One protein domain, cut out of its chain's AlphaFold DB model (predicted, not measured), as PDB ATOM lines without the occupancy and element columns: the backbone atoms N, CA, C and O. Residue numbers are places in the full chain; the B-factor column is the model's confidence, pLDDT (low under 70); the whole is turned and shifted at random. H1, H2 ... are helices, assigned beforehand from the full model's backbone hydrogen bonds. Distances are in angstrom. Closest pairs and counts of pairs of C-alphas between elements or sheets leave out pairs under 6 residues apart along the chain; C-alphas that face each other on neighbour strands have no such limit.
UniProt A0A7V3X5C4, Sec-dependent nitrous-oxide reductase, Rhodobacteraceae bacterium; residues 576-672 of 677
ATOM      1  N   ALA A 576     -35.418  51.564 -26.296       96.25
ATOM      2  CA  ALA A 576     -35.496  50.867 -27.578       96.25
ATOM      3  C   ALA A 576     -34.153  50.237 -27.992       96.25
ATOM      4  O   ALA A 576     -34.145  49.186 -28.635       96.25
ATOM      5  N   ASP A 577     -33.031  50.859 -27.620       95.75
ATOM      6  CA  ASP A 577     -31.693  50.312 -27.865       95.75
ATOM      7  C   ASP A 577     -31.442  49.084 -26.981       95.75
ATOM      8  O   ASP A 577     -30.999  48.050 -27.485       95.75
ATOM      9  N   TYR A 578     -31.823  49.165 -25.700       96.81
ATOM     10  CA  TYR A 578     -31.800  48.031 -24.774       96.81
ATOM     11  C   TYR A 578     -32.633  46.851 -25.294       96.81
ATOM     12  O   TYR A 578     -32.115  45.743 -25.423       96.81
ATOM     13  N   ASP A 579     -33.898  47.084 -25.663       97.00
ATOM     14  CA  ASP A 579     -34.805  46.034 -26.147       97.00
ATOM     15  C   ASP A 579     -34.253  45.348 -27.411       97.00
ATOM     16  O   ASP A 579     -34.316  44.123 -27.556       97.00
ATOM     17  N   LYS A 580     -33.658  46.128 -28.325       96.94
ATOM     18  CA  LYS A 580     -33.001  45.607 -29.530       96.94
ATOM     19  C   LYS A 580     -31.785  44.743 -29.189       96.94
ATOM     20  O   LYS A 580     -31.593  43.693 -29.810       96.94
ATOM     21  N   GLN A 581     -30.965  45.171 -28.230       97.06
ATOM     22  CA  GLN A 581     -29.819  44.386 -27.781       97.06
ATOM     23  C   GLN A 581     -30.287  43.073 -27.144       97.06
ATOM     24  O   GLN A 581     -29.829  42.014 -27.552       97.06
ATOM     25  N   VAL A 582     -31.273  43.106 -26.244       96.88
ATOM     26  CA  VAL A 582     -31.841  41.895 -25.626       96.88
ATOM     27  C   VAL A 582     -32.341  40.904 -26.677       96.88
ATOM     28  O   VAL A 582     -32.062  39.710 -26.561       96.88
ATOM     29  N   GLN A 583     -33.021  41.370 -27.732       96.62
ATOM     30  CA  GLN A 583     -33.444  40.490 -28.825       96.62
ATOM     31  C   GLN A 583     -32.250  39.811 -29.514       96.62
ATOM     32  O   GLN A 583     -32.297  38.614 -29.782       96.62
ATOM     33  N   THR A 584     -31.158  40.547 -29.734       96.00
ATOM     34  CA  THR A 584     -29.922  39.994 -30.312       96.00
ATOM     35  C   THR A 584     -29.340  38.893 -29.418       96.00
ATOM     36  O   THR A 584     -28.925  37.848 -29.912       96.00
ATOM     37  N   ASN A 585     -29.360  39.076 -28.097       95.75
ATOM     38  CA  ASN A 585     -28.862  38.086 -27.136       95.75
ATOM     39  C   ASN A 585     -29.712  36.810 -27.122       95.75
ATOM     40  O   ASN A 585     -29.188  35.702 -26.988       95.75
ATOM     41  N   VAL A 586     -31.032  36.954 -27.270       95.81
ATOM     42  CA  VAL A 586     -31.956  35.819 -27.406       95.81
ATOM     43  C   VAL A 586     -31.661  35.037 -28.688       95.81
ATOM     44  O   VAL A 586     -31.577  33.809 -28.644       95.81
ATOM     45  N   ASP A 587     -31.440  35.731 -29.805       93.88
ATOM     46  CA  ASP A 587     -31.130  35.095 -31.088       93.88
ATOM     47  C   ASP A 587     -29.772  34.363 -31.044       93.88
ATOM     48  O   ASP A 587     -29.665  33.227 -31.511       93.88
ATOM     49  N   THR A 588     -28.748  34.955 -30.416       93.06
ATOM     50  CA  THR A 588     -27.440  34.304 -30.203       93.06
ATOM     51  C   THR A 588     -27.559  33.061 -29.318       93.06
ATOM     52  O   THR A 588     -26.921  32.045 -29.603       93.06
ATOM     53  N   GLN A 589     -28.403  33.089 -28.279       94.62
ATOM     54  CA  GLN A 589     -28.623  31.917 -27.425       94.62
ATOM     55  C   GLN A 589     -29.151  30.723 -28.225       94.62
ATOM     56  O   GLN A 589     -28.696  29.604 -28.012       94.62
ATOM     57  N   ALA A 590     -30.037  30.951 -29.199       92.38
ATOM     58  CA  ALA A 590     -30.543  29.877 -30.052       92.38
ATOM     59  C   ALA A 590     -29.428  29.203 -30.881       92.38
ATOM     60  O   ALA A 590     -29.475  27.994 -31.121       92.38
ATOM     61  N   VAL A 591     -28.404  29.962 -31.292       90.44
ATOM     62  CA  VAL A 591     -27.213  29.412 -31.965       90.44
ATOM     63  C   VAL A 591     -26.388  28.568 -30.996       90.44
ATOM     64  O   VAL A 591     -26.021  27.442 -31.338       90.44
ATOM     65  N   ILE A 592     -26.138  29.071 -29.781       92.94
ATOM     66  CA  ILE A 592     -25.425  28.326 -28.731       92.94
ATOM     67  C   ILE A 592     -26.140  27.010 -28.434       92.94
ATOM     68  O   ILE A 592     -25.506  25.959 -28.451       92.94
ATOM     69  N   ASP A 593     -27.455  27.041 -28.230       94.19
ATOM     70  CA  ASP A 593     -28.253  25.856 -27.908       94.19
ATOM     71  C   ASP A 593     -28.149  24.788 -29.014       94.19
ATOM     72  O   ASP A 593     -28.057  23.593 -28.726       94.19
ATOM     73  N   SER A 594     -28.081  25.206 -30.286       93.62
ATOM     74  CA  SER A 594     -27.843  24.310 -31.425       93.62
ATOM     75  C   SER A 594     -26.458  23.648 -31.371       93.62
ATOM     76  O   SER A 594     -26.329  22.448 -31.624       93.62
ATOM     77  N   VAL A 595     -25.411  24.406 -31.031       93.31
ATOM     78  CA  VAL A 595     -24.039  23.883 -30.900       93.31
ATOM     79  C   VAL A 595     -23.915  22.956 -29.686       93.31
ATOM     80  O   VAL A 595     -23.372  21.858 -29.802       93.31
ATOM     81  N   VAL A 596     -24.489  23.337 -28.544       93.56
ATOM     82  CA  VAL A 596     -24.547  22.501 -27.335       93.56
ATOM     83  C   VAL A 596     -25.280  21.193 -27.626       93.56
ATOM     84  O   VAL A 596     -24.788  20.123 -27.264       93.56
ATOM     85  N   GLY A 597     -26.410  21.248 -28.337       93.25
ATOM     86  CA  GLY A 597     -27.132  20.056 -28.782       93.25
ATOM     87  C   GLY A 597     -26.269  19.131 -29.647       93.25
ATOM     88  O   GLY A 597     -26.298  17.915 -29.471       93.25
ATOM     89  N   TYR A 598     -25.443  19.691 -30.534       94.19
ATOM     90  CA  TYR A 598     -24.517  18.914 -31.364       94.19
ATOM     91  C   TYR A 598     -23.451  18.171 -30.549       94.19
ATOM     92  O   TYR A 598     -23.194  16.990 -30.801       94.19
ATOM     93  N   ILE A 599     -22.819  18.873 -29.603       93.88
ATOM     94  CA  ILE A 599     -21.727  18.350 -28.770       93.88
ATOM     95  C   ILE A 599     -22.259  17.285 -27.809       93.88
ATOM     96  O   ILE A 599     -21.699  16.196 -27.709       93.88
ATOM     97  N   THR A 600     -23.365  17.579 -27.122       93.75
ATOM     98  CA  THR A 600     -23.938  16.696 -26.091       93.75
ATOM     99  C   THR A 600     -24.561  15.423 -26.657       93.75
ATOM    100  O   THR A 600     -24.606  14.418 -25.954       93.75
ATOM    101  N   ALA A 601     -24.967  15.424 -27.930       95.25
ATOM    102  CA  ALA A 601     -25.400  14.224 -28.642       95.25
ATOM    103  C   ALA A 601     -24.241  13.283 -29.029       95.25
ATOM    104  O   ALA A 601     -24.481  12.257 -29.659       95.25
ATOM    105  N   ARG A 602     -22.981  13.619 -28.716       95.50
ATOM    106  CA  ARG A 602     -21.791  12.813 -29.035       95.50
ATOM    107  C   ARG A 602     -21.030  12.398 -27.786       95.50
ATOM    108  O   ARG A 602     -21.195  12.978 -26.714       95.50
ATOM    109  N   ASN A 603     -20.136  11.425 -27.935       95.44
ATOM    110  CA  ASN A 603     -19.230  10.959 -26.882       95.44
ATOM    111  C   ASN A 603     -18.109  11.970 -26.549       95.44
ATOM    112  O   ASN A 603     -16.960  11.592 -26.349       95.44
ATOM    113  N   TYR A 604     -18.422  13.267 -26.461       92.50
ATOM    114  CA  TYR A 604     -17.433  14.339 -26.311       92.50
ATOM    115  C   TYR A 604     -16.547  14.195 -25.063       92.50
ATOM    116  O   TYR A 604     -15.423  14.680 -25.045       92.50
ATOM    117  N   LYS A 605     -17.036  13.507 -24.023       93.12
ATOM    118  CA  LYS A 605     -16.291  13.247 -22.782       93.12
ATOM    119  C   LYS A 605     -15.112  12.288 -22.961       93.12
ATOM    120  O   LYS A 605     -14.246  12.259 -22.092       93.12
ATOM    121  N   ASP A 606     -15.075  11.534 -24.058       94.69
ATOM    122  CA  ASP A 606     -13.949  10.662 -24.399       94.69
ATOM    123  C   ASP A 606     -12.762  11.455 -24.980       94.69
ATOM    124  O   ASP A 606     -11.678  10.901 -25.133       94.69
ATOM    125  N   PHE A 607     -12.959  12.749 -25.272       89.75
ATOM    126  CA  PHE A 607     -11.962  13.665 -25.824       89.75
ATOM    127  C   PHE A 607     -11.616  14.732 -24.767       89.75
ATOM    128  O   PHE A 607     -12.386  15.682 -24.586       89.75
ATOM    129  N   PRO A 608     -10.501  14.585 -24.023       82.94
ATOM    130  CA  PRO A 608     -10.119  15.507 -22.948       82.94
ATOM    131  C   PRO A 608     -10.057  16.981 -23.374       82.94
ATOM    132  O   PRO A 608     -10.474  17.861 -22.618       82.94
ATOM    133  N   GLU A 609      -9.601  17.243 -24.596       80.56
ATOM    134  CA  GLU A 609      -9.506  18.563 -25.219       80.56
ATOM    135  C   GLU A 609     -10.898  19.191 -25.338       80.56
ATOM    136  O   GLU A 609     -11.144  20.304 -24.874       80.56
ATOM    137  N   VAL A 610     -11.861  18.431 -25.868       87.00
ATOM    138  CA  VAL A 610     -13.249  18.884 -26.024       87.00
ATOM    139  C   VAL A 610     -13.927  19.061 -24.671       87.00
ATOM    140  O   VAL A 610     -14.669  20.021 -24.479       87.00
ATOM    141  N   ALA A 611     -13.667  18.172 -23.711       85.75
ATOM    142  CA  ALA A 611     -14.192  18.315 -22.359       85.75
ATOM    143  C   ALA A 611     -13.721  19.625 -21.699       85.75
ATOM    144  O   ALA A 611     -14.539  20.309 -21.081       85.75
ATOM    145  N   SER A 612     -12.452  20.009 -21.889       76.69
ATOM    146  CA  SER A 612     -11.917  21.285 -21.395       76.69
ATOM    147  C   SER A 612     -12.553  22.492 -22.087       76.69
ATOM    148  O   SER A 612     -12.846  23.483 -21.421       76.69
ATOM    149  N   LEU A 613     -12.792  22.426 -23.402       81.94
ATOM    150  CA  LEU A 613     -13.494  23.492 -24.130       81.94
ATOM    151  C   LEU A 613     -14.936  23.656 -23.633       81.94
ATOM    152  O   LEU A 613     -15.427  24.770 -23.486       81.94
ATOM    153  N   VAL A 614     -15.626  22.553 -23.335       86.69
ATOM    154  CA  VAL A 614     -16.994  22.606 -22.802       86.69
ATOM    155  C   VAL A 614     -17.031  23.224 -21.403       86.69
ATOM    156  O   VAL A 614     -17.938  24.006 -21.129       86.69
ATOM    157  N   GLU A 615     -16.074  22.902 -20.529       83.19
ATOM    158  CA  GLU A 615     -15.957  23.532 -19.204       83.19
ATOM    159  C   GLU A 615     -15.816  25.056 -19.330       83.19
ATOM    160  O   GLU A 615     -16.571  25.806 -18.716       83.19
ATOM    161  N   ASP A 616     -14.929  25.508 -20.213       75.56
ATOM    162  CA  ASP A 616     -14.683  26.926 -20.466       75.56
ATOM    163  C   ASP A 616     -15.901  27.644 -21.082       75.56
ATOM    164  O   ASP A 616     -16.301  28.718 -20.628       75.56
ATOM    165  N   ALA A 617     -16.584  27.022 -22.049       84.88
ATOM    166  CA  ALA A 617     -17.827  27.565 -22.598       84.88
ATOM    167  C   ALA A 617     -18.924  27.705 -21.524       84.88
ATOM    168  O   ALA A 617     -19.684  28.676 -21.536       84.88
ATOM    169  N   VAL A 618     -19.008  26.760 -20.582       87.06
ATOM    170  CA  VAL A 618     -19.945  26.832 -19.449       87.06
ATOM    171  C   VAL A 618     -19.589  27.987 -18.515       87.06
ATOM    172  O   VAL A 618     -20.491  28.710 -18.089       87.06
ATOM    173  N   ASP A 619     -18.305  28.216 -18.240       80.62
ATOM    174  CA  ASP A 619     -17.863  29.362 -17.444       80.62
ATOM    175  C   ASP A 619     -18.246  30.695 -18.107       80.62
ATOM    176  O   ASP A 619     -18.815  31.567 -17.443       80.62
ATOM    177  N   GLN A 620     -18.070  30.827 -19.429       81.69
ATOM    178  CA  GLN A 620     -18.542  32.006 -20.171       81.69
ATOM    179  C   GLN A 620     -20.061  32.205 -20.037       81.69
ATOM    180  O   GLN A 620     -20.526  33.321 -19.800       81.69
ATOM    181  N   LEU A 621     -20.854  31.131 -20.124       87.44
ATOM    182  CA  LEU A 621     -22.309  31.208 -19.946       87.44
ATOM    183  C   LEU A 621     -22.715  31.591 -18.514       87.44
ATOM    184  O   LEU A 621     -23.696  32.319 -18.330       87.44
ATOM    185  N   ASN A 622     -21.950  31.165 -17.507       86.81
ATOM    186  CA  ASN A 622     -22.156  31.583 -16.121       86.81
ATOM    187  C   ASN A 622     -21.910  33.093 -15.950       86.81
ATOM    188  O   ASN A 622     -22.703  33.765 -15.288       86.81
ATOM    189  N   PHE A 623     -20.879  33.655 -16.593       82.50
ATOM    190  CA  PHE A 623     -20.651  35.107 -16.601       82.50
ATOM    191  C   PHE A 623     -21.748  35.872 -17.355       82.50
ATOM    192  O   PHE A 623     -22.194  36.928 -16.902       82.50
ATOM    193  N   ALA A 624     -22.255  35.312 -18.459       88.88
ATOM    194  CA  ALA A 624     -23.403  35.856 -19.186       88.88
ATOM    195  C   ALA A 624     -24.646  36.003 -18.291       88.88
ATOM    196  O   ALA A 624     -25.368  36.995 -18.403       88.88
ATOM    197  N   ALA A 625     -24.892  35.048 -17.386       91.75
ATOM    198  CA  ALA A 625     -26.026  35.105 -16.466       91.75
ATOM    199  C   ALA A 625     -25.923  36.272 -15.463       91.75
ATOM    200  O   ALA A 625     -26.926  36.941 -15.208       91.75
ATOM    201  N   ASP A 626     -24.728  36.553 -14.934       90.50
ATOM    202  CA  ASP A 626     -24.490  37.704 -14.047       90.50
ATOM    203  C   ASP A 626     -24.652  39.040 -14.790       90.50
ATOM    204  O   ASP A 626     -25.366  39.933 -14.327       90.50
ATOM    205  N   ALA A 627     -24.073  39.157 -15.991       91.69
ATOM    206  CA  ALA A 627     -24.227  40.343 -16.833       91.69
ATOM    207  C   ALA A 627     -25.700  40.608 -17.188       91.69
ATOM    208  O   ALA A 627     -26.168  41.745 -17.108       91.69
ATOM    209  N   LYS A 628     -26.463  39.552 -17.499       96.44
ATOM    210  CA  LYS A 628     -27.908  39.645 -17.727       96.44
ATOM    211  C   LYS A 628     -28.647  40.179 -16.498       96.44
ATOM    212  O   LYS A 628     -29.469  41.080 -16.638       96.44
ATOM    213  N   ALA A 629     -28.345  39.666 -15.305       96.06
ATOM    214  CA  ALA A 629     -28.986  40.123 -14.073       96.06
ATOM    215  C   ALA A 629     -28.706  41.611 -13.794       96.06
ATOM    216  O   ALA A 629     -29.614  42.349 -13.410       96.06
ATOM    217  N   LYS A 630     -27.475  42.077 -14.044       96.00
ATOM    218  CA  LYS A 630     -27.109  43.502 -13.950       96.00
ATOM    219  C   LYS A 630     -27.852  44.358 -14.975       96.00
ATOM    220  O   LYS A 630     -28.341  45.431 -14.628       96.00
ATOM    221  N   ALA A 631     -27.993  43.864 -16.206       96.69
ATOM    222  CA  ALA A 631     -28.752  44.538 -17.256       96.69
ATOM    223  C   ALA A 631     -30.231  44.707 -16.872       96.69
ATOM    224  O   ALA A 631     -30.786  45.797 -16.998       96.69
ATOM    225  N   GLU A 632     -30.861  43.645 -16.365       96.88
ATOM    226  CA  GLU A 632     -32.254  43.659 -15.900       96.88
ATOM    227  C   GLU A 632     -32.447  44.581 -14.683       96.88
ATOM    228  O   GLU A 632     -33.445  45.300 -14.610       96.88
ATOM    229  N   ALA A 633     -31.486  44.612 -13.753       97.19
ATOM    230  CA  ALA A 633     -31.521  45.503 -12.594       97.19
ATOM    231  C   ALA A 633     -31.430  46.987 -12.995       97.19
ATOM    232  O   ALA A 633     -32.262  47.783 -12.565       97.19
ATOM    233  N   ALA A 634     -30.487  47.352 -13.870       95.75
ATOM    234  CA  ALA A 634     -30.363  48.721 -14.379       95.75
ATOM    235  C   ALA A 634     -31.606  49.149 -15.185       95.75
ATOM    236  O   ALA A 634     -32.108  50.265 -15.025       95.75
ATOM    237  N   ALA A 635     -32.173  48.242 -15.991       96.00
ATOM    238  CA  ALA A 635     -33.412  48.493 -16.727       96.00
ATOM    239  C   ALA A 635     -34.601  48.759 -15.787       96.00
ATOM    240  O   ALA A 635     -35.421  49.639 -16.059       96.00
ATOM    241  N   ALA A 636     -34.686  48.050 -14.654       96.62
ATOM    242  CA  ALA A 636     -35.727  48.270 -13.648       96.62
ATOM    243  C   ALA A 636     -35.657  49.673 -13.014       96.62
ATOM    244  O   ALA A 636     -36.688  50.224 -12.624       96.62
ATOM    245  N   GLU A 637     -34.467  50.273 -12.963       96.62
ATOM    246  CA  GLU A 637     -34.230  51.643 -12.489       96.62
ATOM    247  C   GLU A 637     -34.340  52.699 -13.604       96.62
ATOM    248  O   GLU A 637     -34.193  53.893 -13.345       96.62
ATOM    249  N   SER A 638     -34.662  52.292 -14.841       95.25
ATOM    250  CA  SER A 638     -34.634  53.149 -16.041       95.25
ATOM    251  C   SER A 638     -33.259  53.767 -16.336       95.25
ATOM    252  O   SER A 638     -33.174  54.780 -17.034       95.25
ATOM    253  N   ASP A 639     -32.184  53.147 -15.844       94.00
ATOM    254  CA  ASP A 639     -30.810  53.466 -16.224       94.00
ATOM    255  C   ASP A 639     -30.486  52.770 -17.551       94.00
ATOM    256  O   ASP A 639     -29.816  51.738 -17.616       94.00
ATOM    257  N   TRP A 640     -31.037  53.320 -18.635       93.75
ATOM    258  CA  TRP A 640     -30.915  52.742 -19.975       93.75
ATOM    259  C   TRP A 640     -29.480  52.713 -20.491       93.75
ATOM    260  O   TRP A 640     -29.168  51.882 -21.347       93.75
ATOM    261  N   GLN A 641     -28.613  53.572 -19.951       92.69
ATOM    262  CA  GLN A 641     -27.198  53.579 -20.287       92.69
ATOM    263  C   GLN A 641     -26.549  52.283 -19.808       92.69
ATOM    264  O   GLN A 641     -26.128  51.462 -20.626       92.69
ATOM    265  N   ASN A 642     -26.568  52.039 -18.495       92.62
ATOM    266  CA  ASN A 642     -25.978  50.833 -17.927       92.62
ATOM    267  C   ASN A 642     -26.745  49.572 -18.335       92.62
ATOM    268  O   ASN A 642     -26.124  48.541 -18.583       92.62
ATOM    269  N   ALA A 643     -28.072  49.636 -18.475       95.69
ATOM    270  CA  ALA A 643     -28.864  48.495 -18.931       95.69
ATOM    271  C   ALA A 643     -28.420  48.006 -20.315       95.69
ATOM    272  O   ALA A 643     -28.229  46.805 -20.514       95.69
ATOM    273  N   THR A 644     -28.221  48.928 -21.264       95.00
ATOM    274  CA  THR A 644     -27.792  48.586 -22.629       95.00
ATOM    275  C   THR A 644     -26.350  48.089 -22.651       95.00
ATOM    276  O   THR A 644     -26.073  47.092 -23.316       95.00
ATOM    277  N   LEU A 645     -25.447  48.710 -21.885       93.19
ATOM    278  CA  LEU A 645     -24.049  48.276 -21.779       93.19
ATOM    279  C   LEU A 645     -23.923  46.872 -21.162       93.19
ATOM    280  O   LEU A 645     -23.246  46.015 -21.727       93.19
ATOM    281  N   TRP A 646     -24.640  46.583 -20.070       96.12
ATOM    282  CA  TRP A 646     -24.668  45.243 -19.469       96.12
ATOM    283  C   TRP A 646     -25.342  44.202 -20.373       96.12
ATOM    284  O   TRP A 646     -24.893  43.056 -20.420       96.12
ATOM    285  N   ALA A 647     -26.382  44.577 -21.130       95.19
ATOM    286  CA  ALA A 647     -26.956  43.703 -22.154       95.19
ATOM    287  C   ALA A 647     -25.947  43.429 -23.282       95.19
ATOM    288  O   ALA A 647     -25.848  42.297 -23.752       95.19
ATOM    289  N   GLY A 648     -25.154  44.428 -23.670       92.38
ATOM    290  CA  GLY A 648     -23.998  44.251 -24.544       92.38
ATOM    291  C   GLY A 648     -23.020  43.232 -23.962       92.38
ATOM    292  O   GLY A 648     -22.750  42.228 -24.605       92.38
ATOM    293  N   GLN A 649     -22.579  43.402 -22.713       90.00
ATOM    294  CA  GLN A 649     -21.669  42.462 -22.046       90.00
ATOM    295  C   GLN A 649     -22.217  41.025 -22.003       90.00
ATOM    296  O   GLN A 649     -21.488  40.065 -22.259       90.00
ATOM    297  N   TRP A 650     -23.515  40.861 -21.728       94.12
ATOM    298  CA  TRP A 650     -24.182  39.558 -21.786       94.12
ATOM    299  C   TRP A 650     -24.028  38.909 -23.173       94.12
ATOM    300  O   TRP A 650     -23.625  37.747 -23.263       94.12
ATOM    301  N   TRP A 651     -24.267  39.660 -24.250       93.06
ATOM    302  CA  TRP A 651     -24.075  39.177 -25.620       93.06
ATOM    303  C   TRP A 651     -22.634  38.742 -25.893       93.06
ATOM    304  O   TRP A 651     -22.399  37.719 -26.532       93.06
ATOM    305  N   GLN A 652     -21.656  39.493 -25.391       85.69
ATOM    306  CA  GLN A 652     -20.244  39.192 -25.625       85.69
ATOM    307  C   GLN A 652     -19.836  37.845 -25.019       85.69
ATOM    308  O   GLN A 652     -19.151  37.054 -25.671       85.69
ATOM    309  N   TYR A 653     -20.287  37.551 -23.798       87.38
ATOM    310  CA  TYR A 653     -20.075  36.240 -23.176       87.38
ATOM    311  C   TYR A 653     -20.733  35.107 -23.975       87.38
ATOM    312  O   TYR A 653     -20.159  34.027 -24.104       87.38
ATOM    313  N   GLN A 654     -21.897  35.359 -24.582       90.00
ATOM    314  CA  GLN A 654     -22.537  34.396 -25.479       90.00
ATOM    315  C   GLN A 654     -21.718  34.153 -26.755       90.00
ATOM    316  O   GLN A 654     -21.533  33.005 -27.150       90.00
ATOM    317  N   VAL A 655     -21.185  35.202 -27.386       87.00
ATOM    318  CA  VAL A 655     -20.337  35.059 -28.584       87.00
ATOM    319  C   VAL A 655     -19.083  34.233 -28.278       87.00
ATOM    320  O   VAL A 655     -18.743  33.346 -29.058       87.00
ATOM    321  N   LYS A 656     -18.448  34.447 -27.118       82.19
ATOM    322  CA  LYS A 656     -17.299  33.643 -26.657       82.19
ATOM    323  C   LYS A 656     -17.665  32.174 -26.468       82.19
ATOM    324  O   LYS A 656     -16.991  31.300 -27.001       82.19
ATOM    325  N   ALA A 657     -18.767  31.899 -25.768       86.81
ATOM    326  CA  ALA A 657     -19.254  30.534 -25.589       86.81
ATOM    327  C   ALA A 657     -19.565  29.848 -26.933       86.81
ATOM    328  O   ALA A 657     -19.276  28.663 -27.108       86.81
ATOM    329  N   ALA A 658     -20.126  30.588 -27.895       88.81
ATOM    330  CA  ALA A 658     -20.416  30.079 -29.230       88.81
ATOM    331  C   ALA A 658     -19.137  29.722 -30.007       88.81
ATOM    332  O   ALA A 658     -19.086  28.648 -30.603       88.81
ATOM    333  N   ASP A 659     -18.111  30.575 -29.972       83.62
ATOM    334  CA  ASP A 659     -16.817  30.320 -30.622       83.62
ATOM    335  C   ASP A 659     -16.134  29.057 -30.072       83.62
ATOM    336  O   ASP A 659     -15.814  28.132 -30.825       83.62
ATOM    337  N   ILE A 660     -16.036  28.948 -28.741       83.75
ATOM    338  CA  ILE A 660     -15.481  27.767 -28.061       83.75
ATOM    339  C   ILE A 660     -16.272  26.505 -28.439       83.75
ATOM    340  O   ILE A 660     -15.695  25.461 -28.757       83.75
ATOM    341  N   GLY A 661     -17.606  26.599 -28.459       89.25
ATOM    342  CA  GLY A 661     -18.476  25.504 -28.877       89.25
ATOM    343  C   GLY A 661     -18.251  25.082 -30.335       89.25
ATOM    344  O   GLY A 661     -18.273  23.891 -30.648       89.25
ATOM    345  N   LEU A 662     -17.999  26.028 -31.241       89.81
ATOM    346  CA  LEU A 662     -17.701  25.727 -32.642       89.81
ATOM    347  C   LEU A 662     -16.339  25.036 -32.801       89.81
ATOM    348  O   LEU A 662     -16.251  24.074 -33.565       89.81
ATOM    349  N   ARG A 663     -15.316  25.441 -32.036       86.94
ATOM    350  CA  ARG A 663     -14.016  24.742 -31.976       86.94
ATOM    351  C   ARG A 663     -14.170  23.304 -31.486       86.94
ATOM    352  O   ARG A 663     -13.699  22.375 -32.139       86.94
ATOM    353  N   ALA A 664     -14.900  23.115 -30.384       89.44
ATOM    354  CA  ALA A 664     -15.232  21.797 -29.845       89.44
ATOM    355  C   ALA A 664     -15.945  20.921 -30.887       89.44
ATOM    356  O   ALA A 664     -15.596  19.756 -31.072       89.44
ATOM    357  N   LYS A 665     -16.914  21.490 -31.612       92.00
ATOM    358  CA  LYS A 665     -17.600  20.808 -32.710       92.00
ATOM    359  C   LYS A 665     -16.629  20.370 -33.817       92.00
ATOM    360  O   LYS A 665     -16.700  19.216 -34.229       92.00
ATOM    361  N   THR A 666     -15.760  21.260 -34.301       92.06
ATOM    362  CA  THR A 666     -14.788  20.939 -35.362       92.06
ATOM    363  C   THR A 666     -13.850  19.815 -34.932       92.06
ATOM    364  O   THR A 666     -13.671  18.857 -35.678       92.06
ATOM    365  N   TYR A 667     -13.351  19.859 -33.692       91.62
ATOM    366  CA  TYR A 667     -12.495  18.804 -33.152       91.62
ATOM    367  C   TYR A 667     -13.195  17.436 -33.170       91.62
ATOM    368  O   TYR A 667     -12.624  16.451 -33.636       91.62
ATOM    369  N   LEU A 668     -14.449  17.372 -32.707       93.62
ATOM    370  CA  LEU A 668     -15.242  16.137 -32.728       93.62
ATOM    371  C   LEU A 668     -15.445  15.595 -34.152       93.62
ATOM    372  O   LEU A 668     -15.438  14.376 -34.342       93.62
ATOM    373  N   ASP A 669     -15.612  16.483 -35.138       92.75
ATOM    374  CA  ASP A 669     -15.768  16.117 -36.551       92.75
ATOM    375  C   ASP A 669     -14.476  15.509 -37.129       92.75
ATOM    376  O   ASP A 669     -14.535  14.547 -37.897       92.75
ATOM    377  N   GLU A 670     -13.314  16.022 -36.726       93.06
ATOM    378  CA  GLU A 670     -11.997  15.574 -37.200       93.06
ATOM    379  C   GLU A 670     -11.500  14.294 -36.509       93.06
ATOM    380  O   GLU A 670     -10.780  13.503 -37.119       93.06
ATOM    381  N   HIS A 671     -11.923  14.050 -35.265       92.62
ATOM    382  CA  HIS A 671     -11.397  12.970 -34.417       92.62
ATOM    383  C   HIS A 671     -12.362  11.787 -34.252       92.62
ATOM    384  O   HIS A 671     -12.200  10.948 -33.365       92.62
ATOM    385  N   GLY A 672     -13.357  11.676 -35.138       91.62
ATOM    386  CA  GLY A 672     -14.204  10.486 -35.245       91.62
ATOM    387  C   GLY A 672     -15.182  10.294 -34.084       91.62
ATOM    388  O   GLY A 672     -15.496   9.153 -33.737       91.62
TER     389      GLY A 672
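This is residues 576 to 672 of the 677 residues of the protein "Sec-dependent nitrous-oxide reductase" of Rhodobacteraceae bacterium (UniProt A0A7V3X5C4). Three long helices lie side by side in a slim rod, an up-and-down bundle in which each runs against the one before it; H3, the longest, packs on both H1 and H2. The printed part has 97 residues, is all helix, and is only just loose, close to compact, with a radius of gyration of the C-alphas of 15.3 A and spans of 51 by 19 by 15 A.

H3, residues 640 to 670, touches H2, residues 608 to 636, in a hairpin, opposite ways at a shallow tilt of 15 degrees; the closest C-alphas, of Ala 631 and Ala 643, are 4.3 A apart. H3 touches H1, residues 576 to 600, the same way at a shallow tilt of 20 degrees; the closest C-alphas, of Tyr 578 and Thr 644, are 4.6 A apart. H1 and H2 are near each other, closest 8.2 A between C-alphas. Every O i to N i+4 pair is within hydrogen-bond range in H2 and H3, and 20 of 21 in H1.

From first to last C-alpha H3 measures 45.1 A, H2 42.6 A and H1 36.1 A. H1 begins at C-alpha 576 (-35.496, 50.867, -27.578); H3 ends at C-alpha 670 (-11.997, 15.574, -37.200).

The C-alphas farthest apart, of Glu 637 and Gly 672, are 51.1 A apart. The printed part has no cut and no long link; no printed residue is under 70 in pLDDT.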